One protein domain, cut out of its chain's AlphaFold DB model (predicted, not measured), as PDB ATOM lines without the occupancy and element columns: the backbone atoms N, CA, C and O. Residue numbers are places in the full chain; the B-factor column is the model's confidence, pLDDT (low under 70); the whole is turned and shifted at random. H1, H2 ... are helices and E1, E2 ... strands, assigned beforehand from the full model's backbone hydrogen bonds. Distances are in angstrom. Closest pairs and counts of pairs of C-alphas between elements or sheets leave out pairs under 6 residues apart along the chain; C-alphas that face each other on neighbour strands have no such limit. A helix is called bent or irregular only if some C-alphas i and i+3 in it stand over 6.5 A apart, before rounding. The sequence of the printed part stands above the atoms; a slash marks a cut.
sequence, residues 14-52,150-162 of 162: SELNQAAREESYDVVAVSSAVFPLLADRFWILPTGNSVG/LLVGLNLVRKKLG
ATOM      1  N   SER A  14      11.552  28.825   4.961       90.19
ATOM      2  CA  SER A  14      12.669  29.151   5.854       90.19
ATOM      3  C   SER A  14      13.107  30.617   5.754       90.19
ATOM      4  O   SER A  14      13.451  31.207   6.775       90.19
ATOM      5  N   GLU A  15      13.067  31.203   4.557       94.12
ATOM      6  CA  GLU A  15      13.353  32.625   4.321       94.12
ATOM      7  C   GLU A  15      12.225  33.490   4.878       94.12
ATOM      8  O   GLU A  15      12.492  34.466   5.572       94.12
ATOM      9  N   LEU A  16      10.968  33.093   4.661       96.81
ATOM     10  CA  LEU A  16       9.809  33.816   5.193       96.81
ATOM     11  C   LEU A  16       9.751  33.774   6.726       96.81
ATOM     12  O   LEU A  16       9.454  34.786   7.354       96.81
ATOM     13  N   ASN A  17      10.117  32.644   7.345       96.69
ATOM     14  CA  ASN A  17      10.270  32.557   8.799       96.69
ATOM     15  C   ASN A  17      11.317  33.555   9.318       96.69
ATOM     16  O   ASN A  17      11.118  34.150  10.376       96.69
ATOM     17  N   GLN A  18      12.435  33.728   8.604       95.56
ATOM     18  CA  GLN A  18      13.473  34.687   8.986       95.56
ATOM     19  C   GLN A  18      12.995  36.131   8.779       95.56
ATOM     20  O   GLN A  18      13.087  36.930   9.707       95.56
ATOM     21  N   ALA A  19      12.390  36.435   7.631       96.81
ATOM     22  CA  ALA A  19      11.833  37.752   7.334       96.81
ATOM     23  C   ALA A  19      10.736  38.170   8.330       96.81
ATOM     24  O   ALA A  19      10.648  39.333   8.707       96.81
ATOM     25  N   ALA A  20       9.927  37.225   8.822       97.44
ATOM     26  CA  ALA A  20       8.947  37.498   9.871       97.44
ATOM     27  C   ALA A  20       9.610  37.903  11.200       97.44
ATOM     28  O   ALA A  20       9.106  38.781  11.896       97.44
ATOM     29  N   ARG A  21      10.761  37.311  11.550       95.94
ATOM     30  CA  ARG A  21      11.525  37.689  12.755       95.94
ATOM     31  C   ARG A  21      12.140  39.083  12.641       95.94
ATOM     32  O   ARG A  21      12.263  39.752  13.665       95.94
ATOM     33  N   GLU A  22      12.501  39.475  11.423       96.69
ATOM     34  CA  GLU A  22      13.029  40.794  11.044       96.69
ATOM     35  C   GLU A  22      11.922  41.826  10.759       96.69
ATOM     36  O   GLU A  22      12.220  42.993  10.527       96.69
ATOM     37  N   GLU A  23      10.648  41.416  10.806       96.38
ATOM     38  CA  GLU A  23       9.471  42.254  10.529       96.38
ATOM     39  C   GLU A  23       9.460  42.896   9.131       96.38
ATOM     40  O   GLU A  23       8.826  43.936   8.920       96.38
ATOM     41  N   SER A  24      10.108  42.243   8.162       96.94
ATOM     42  CA  SER A  24      10.314  42.752   6.799       96.94
ATOM     43  C   SER A  24       9.028  42.876   5.975       96.94
ATOM     44  O   SER A  24       9.027  43.554   4.954       96.94
ATOM     45  N   TYR A  25       7.934  42.238   6.406       96.62
ATOM     46  CA  TYR A  25       6.642  42.257   5.720       96.62
ATOM     47  C   TYR A  25       5.491  42.583   6.677       96.62
ATOM     48  O   TYR A  25       5.504  42.209   7.852       96.62
ATOM     49  N   ASP A  26       4.469  43.252   6.149       96.31
ATOM     50  CA  ASP A  26       3.216  43.555   6.851       96.31
ATOM     51  C   ASP A  26       2.344  42.308   7.055       96.31
ATOM     52  O   ASP A  26       1.767  42.121   8.129       96.31
ATOM     53  N   VAL A  27       2.301  41.442   6.038       96.88
ATOM     54  CA  VAL A  27       1.623  40.141   6.036       96.88
ATOM     55  C   VAL A  27       2.609  39.081   5.555       96.88
ATOM     56  O   VAL A  27       3.263  39.267   4.531       96.88
ATOM     57  N   VAL A  28       2.739  37.969   6.282       98.00
ATOM     58  CA  VAL A  28       3.747  36.940   5.982       98.00
ATOM     59  C   VAL A  28       3.256  35.533   6.309       98.00
ATOM     60  O   VAL A  28       2.685  35.282   7.370       98.00
ATOM     61  N   ALA A  29       3.508  34.596   5.394       97.94
ATOM     62  CA  ALA A  29       3.304  33.176   5.635       97.94
ATOM     63  C   ALA A  29       4.502  32.592   6.393       97.94
ATOM     64  O   ALA A  29       5.649  32.784   5.997       97.94
ATOM     65  N   VAL A  30       4.242  31.841   7.459       97.94
ATOM     66  CA  VAL A  30       5.275  31.228   8.298       97.94
ATOM     67  C   VAL A  30       4.938  29.783   8.636       97.94
ATOM     68  O   VAL A  30       3.798  29.329   8.540       97.94
ATOM     69  N   SER A  31       5.942  29.046   9.090       97.44
ATOM     70  CA  SER A  31       5.727  27.788   9.799       97.44
ATOM     71  C   SER A  31       5.007  28.048  11.119       97.44
ATOM     72  O   SER A  31       5.410  28.924  11.880       97.44
ATOM     73  N   SER A  32       3.978  27.266  11.442       96.94
ATOM     74  CA  SER A  32       3.271  27.401  12.726       96.94
ATOM     75  C   SER A  32       4.212  27.329  13.934       96.94
ATOM     76  O   SER A  32       4.026  28.055  14.907       96.94
ATOM     77  N   ALA A  33       5.276  26.528  13.834       96.62
ATOM     78  CA  ALA A  33       6.252  26.348  14.898       96.62
ATOM     79  C   ALA A  33       7.060  27.611  15.254       96.62
ATOM     80  O   ALA A  33       7.629  27.664  16.342       96.62
ATOM     81  N   VAL A  34       7.114  28.631  14.385       96.62
ATOM     82  CA  VAL A  34       7.802  29.893  14.716       96.62
ATOM     83  C   VAL A  34       6.890  30.924  15.371       96.62
ATOM     84  O   VAL A  34       7.394  31.886  15.942       96.62
ATOM     85  N   PHE A  35       5.568  30.733  15.334       97.50
ATOM     86  CA  PHE A  35       4.622  31.713  15.869       97.50
ATOM     87  C   PHE A  35       4.827  32.052  17.353       97.50
ATOM     88  O   PHE A  35       4.745  33.237  17.671       97.50
ATOM     89  N   PRO A  36       5.173  31.113  18.259       96.56
ATOM     90  CA  PRO A  36       5.457  31.472  19.650       96.56
ATOM     91  C   PRO A  36       6.546  32.549  19.810       96.56
ATOM     92  O   PRO A  36       6.489  33.331  20.751       96.56
ATOM     93  N   LEU A  37       7.498  32.640  18.871       96.00
ATOM     94  CA  LEU A  37       8.572  33.648  18.857       96.00
ATOM     95  C   LEU A  37       8.147  35.001  18.250       96.00
ATOM     96  O   LEU A  37       8.938  35.944  18.219       96.00
ATOM     97  N   LEU A  38       6.941  35.066  17.684       97.50
ATOM     98  CA  LEU A  38       6.397  36.203  16.934       97.50
ATOM     99  C   LEU A  38       5.079  36.722  17.529       97.50
ATOM    100  O   LEU A  38       4.538  37.719  17.052       97.50
ATOM    101  N   ALA A  39       4.533  36.033  18.535       97.50
ATOM    102  CA  ALA A  39       3.198  36.271  19.078       97.50
ATOM    103  C   ALA A  39       3.045  37.646  19.746       97.50
ATOM    104  O   ALA A  39       1.926  38.128  19.922       97.50
ATOM    105  N   ASP A  40       4.147  38.296  20.112       97.06
ATOM    106  CA  ASP A  40       4.189  39.668  20.606       97.06
ATOM    107  C   ASP A  40       3.913  40.688  19.489       97.06
ATOM    108  O   ASP A  40       3.160  41.638  19.708       97.06
ATOM    109  N   ARG A  41       4.423  40.438  18.279       97.44
ATOM    110  CA  ARG A  41       4.455  41.379  17.143       97.44
ATOM    111  C   ARG A  41       3.452  41.092  16.031       97.44
ATOM    112  O   ARG A  41       3.146  41.986  15.236       97.44
ATOM    113  N   PHE A  42       2.899  39.883  15.985       98.38
ATOM    114  CA  PHE A  42       1.972  39.450  14.939       98.38
ATOM    115  C   PHE A  42       0.665  38.872  15.492       98.38
ATOM    116  O   PHE A  42       0.642  38.225  16.540       98.38
ATOM    117  N   TRP A  43      -0.419  39.070  14.743       97.75
ATOM    118  CA  TRP A  43      -1.664  38.313  14.860       97.75
ATOM    119  C   TRP A  43      -1.696  37.189  13.822       97.75
ATOM    120  O   TRP A  43      -1.137  37.331  12.735       97.75
ATOM    121  N   ILE A  44      -2.385  36.089  14.134       97.94
ATOM    122  CA  ILE A  44      -2.724  35.061  13.142       97.94
ATOM    123  C   ILE A  44      -3.961  35.537  12.378       97.94
ATOM    124  O   ILE A  44      -4.974  35.872  12.992       97.94
ATOM    125  N   LEU A  45      -3.899  35.542  11.048       96.75
ATOM    126  CA  LEU A  45      -5.066  35.817  10.216       96.75
ATOM    127  C   LEU A  45      -6.092  34.678  10.335       96.75
ATOM    128  O   LEU A  45      -5.709  33.509  10.395       96.75
ATOM    129  N   PRO A  46      -7.405  34.968  10.310       95.00
ATOM    130  CA  PRO A  46      -8.435  33.932  10.409       95.00
ATOM    131  C   PRO A  46      -8.500  33.020   9.170       95.00
ATOM    132  O   PRO A  46      -9.152  31.978   9.203       95.00
ATOM    133  N   THR A  47      -7.827  33.386   8.074       94.94
ATOM    134  CA  THR A  47      -7.852  32.685   6.784       94.94
ATOM    135  C   THR A  47      -6.441  32.441   6.237       94.94
ATOM    136  O   THR A  47      -5.454  32.992   6.719       94.94
ATOM    137  N   GLY A  48      -6.333  31.558   5.240       93.31
ATOM    138  CA  GLY A  48      -5.069  31.239   4.561       93.31
ATOM    139  C   GLY A  48      -4.160  30.250   5.302       93.31
ATOM    140  O   GLY A  48      -3.147  29.823   4.755       93.31
ATOM    141  N   ASN A  49      -4.491  29.857   6.531       95.00
ATOM    142  CA  ASN A  49      -3.684  28.907   7.302       95.00
ATOM    143  C   ASN A  49      -3.735  27.492   6.704       95.00
ATOM    144  O   ASN A  49      -4.765  27.039   6.207       95.00
ATOM    145  N   SER A  50      -2.625  26.764   6.809       92.69
ATOM    146  CA  SER A  50      -2.529  25.359   6.408       92.69
ATOM    147  C   SER A  50      -2.733  24.456   7.621       92.69
ATOM    148  O   SER A  50      -1.885  24.414   8.513       92.69
ATOM    149  N   VAL A  51      -3.851  23.726   7.646       90.50
ATOM    150  CA  VAL A  51      -4.269  22.881   8.776       90.50
ATOM    151  C   VAL A  51      -4.332  21.416   8.350       90.50
ATOM    152  O   VAL A  51      -5.179  21.021   7.549       90.50
ATOM    153  N   GLY A  52      -3.440  20.604   8.906       80.75
ATOM    154  CA  GLY A  52      -3.351  19.171   8.678       80.75
ATOM    155  C   GLY A  52      -4.417  18.399   9.452       80.75
ATOM    156  O   GLY A  52      -4.305  18.202  10.663       80.75
ATOM    157  N   LEU A 150      -3.311  19.328  13.333       95.50
ATOM    158  CA  LEU A 150      -1.963  19.890  13.290       95.50
ATOM    159  C   LEU A 150      -1.962  21.189  12.477       95.50
ATOM    160  O   LEU A 150      -2.207  21.176  11.271       95.50
ATOM    161  N   LEU A 151      -1.630  22.320  13.093       94.75
ATOM    162  CA  LEU A 151      -1.345  23.548  12.345       94.75
ATOM    163  C   LEU A 151       0.025  23.411  11.678       94.75
ATOM    164  O   LEU A 151       1.022  23.216  12.368       94.75
ATOM    165  N   VAL A 152       0.093  23.528  10.350       94.94
ATOM    166  CA  VAL A 152       1.342  23.382   9.584       94.94
ATOM    167  C   VAL A 152       1.933  24.747   9.242       94.94
ATOM    168  O   VAL A 152       3.085  25.024   9.562       94.94
ATOM    169  N   GLY A 153       1.143  25.617   8.623       96.00
ATOM    170  CA  GLY A 153       1.561  26.958   8.221       96.00
ATOM    171  C   GLY A 153       0.533  27.988   8.656       96.00
ATOM    172  O   GLY A 153      -0.664  27.696   8.660       96.00
ATOM    173  N   LEU A 154       1.000  29.176   9.019       97.69
ATOM    174  CA  LEU A 154       0.165  30.290   9.451       97.69
ATOM    175  C   LEU A 154       0.389  31.492   8.543       97.69
ATOM    176  O   LEU A 154       1.514  31.732   8.112       97.69
ATOM    177  N   ASN A 155      -0.666  32.258   8.290       98.12
ATOM    178  CA  ASN A 155      -0.533  33.599   7.737       98.12
ATOM    179  C   ASN A 155      -0.657  34.603   8.872       98.12
ATOM    180  O   ASN A 155      -1.620  34.579   9.639       98.12
ATOM    181  N   LEU A 156       0.349  35.458   8.992       98.06
ATOM    182  CA  LEU A 156       0.459  36.435  10.055       98.06
ATOM    183  C   LEU A 156       0.285  37.842   9.502       98.06
ATOM    184  O   LEU A 156       0.705  38.119   8.381       98.06
ATOM    185  N   VAL A 157      -0.272  38.732  10.316       97.62
ATOM    186  CA  VAL A 157      -0.339  40.174  10.059       97.62
ATOM    187  C   VAL A 157       0.305  40.917  11.221       97.62
ATOM    188  O   VAL A 157       0.109  40.547  12.383       97.62
ATOM    189  N   ARG A 158       1.118  41.939  10.942       97.00
ATOM    190  CA  ARG A 158       1.754  42.713  12.014       97.00
ATOM    191  C   ARG A 158       0.711  43.461  12.834       97.00
ATOM    192  O   ARG A 158      -0.099  44.200  12.282       97.00
ATOM    193  N   LYS A 159       0.826  43.385  14.161       97.25
ATOM    194  CA  LYS A 159      -0.080  44.091  15.083       97.25
ATOM    195  C   LYS A 159      -0.038  45.607  14.924       97.25
ATOM    196  O   LYS A 159      -1.030  46.275  15.168       97.25
ATOM    197  N   LYS A 160       1.099  46.162  14.483       95.50
ATOM    198  CA  LYS A 160       1.256  47.615  14.296       95.50
ATOM    199  C   LYS A 160       0.366  48.214  13.195       95.50
ATOM    200  O   LYS A 160       0.383  49.424  13.019       95.50
ATOM    201  N   LEU A 161      -0.360  47.384  12.442       89.19
ATOM    202  CA  LEU A 161      -1.313  47.821  11.417       89.19
ATOM    203  C   LEU A 161      -2.717  48.123  11.968       89.19
ATOM    204  O   LEU A 161      -3.520  48.684  11.227       89.19
ATOM    205  N   GLY A 162      -2.992  47.802  13.239       72.31
ATOM    206  CA  GLY A 162      -4.305  47.973  13.875       72.31
ATOM    207  C   GLY A 162      -4.884  46.651  14.338       72.31
ATOM    208  O   GLY A 162      -5.246  45.837  13.464       72.31
TER     209      GLY A 162
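AT A GLANCE: This is residues 14 to 52 and 150 to 162 of the 162 residues of an uncharacterized protein of Verrucomicrobia bacterium (UniProt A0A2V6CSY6). One long bent strand, E4, is the spine of a small, strongly twisted sheet, with E1 along one side, E2 and E3 along the other, and short helices H1 and H2 on one face. The 52 printed residues hold H1, E1, H2, E2, E3, E4 in that order; the branched sheet is antiparallel, the class mixed. The whole is compact, radius of gyration of the C-alphas 9.9 A, spanning 29 by 23 by 16 A.

IN THESE COORDINATES: H1, residues 14 to 21, begins at C-alpha 14 (12.669, 29.151, 5.854) and measures 11.0 A. E1 is residues 27 to 31, 13.5 A; H2 32 to 37; E2 42 to 44; E3 50 to 52. E4, residues 150 to 158, 23.2 A, bends by 56 degrees at residue 153 and ends at C-alpha 158 (1.754, 42.713, 12.014).

HOW THE PARTS SIT: E4 pairs with E3 (N 52 and O 150, 2.7 A), E1 (N 30 and O 154, 2.8 A) and E2 (N 43 and O 157, 2.8 A). H1 lies over E1, closest C-alphas Asn 17 and Val 30, 5.2 A. H2 lies over none; its closest C-alphas with E4 are Ser 32 and Gly 153, 4.8 A. Every O i to N i+4 pair of H1 is within hydrogen-bond range; irregular H2, with C-alphas 33 and 36 7.0 A apart, has 0 of 2, but 2 of 3 O i to N i+3 pairs.

THE WHOLE: Residues 53 to 149 are cut out, C-alphas 52 and 150 being 4.9 A apart. The links printed whole are tight. No printed residue is under 70 in pLDDT.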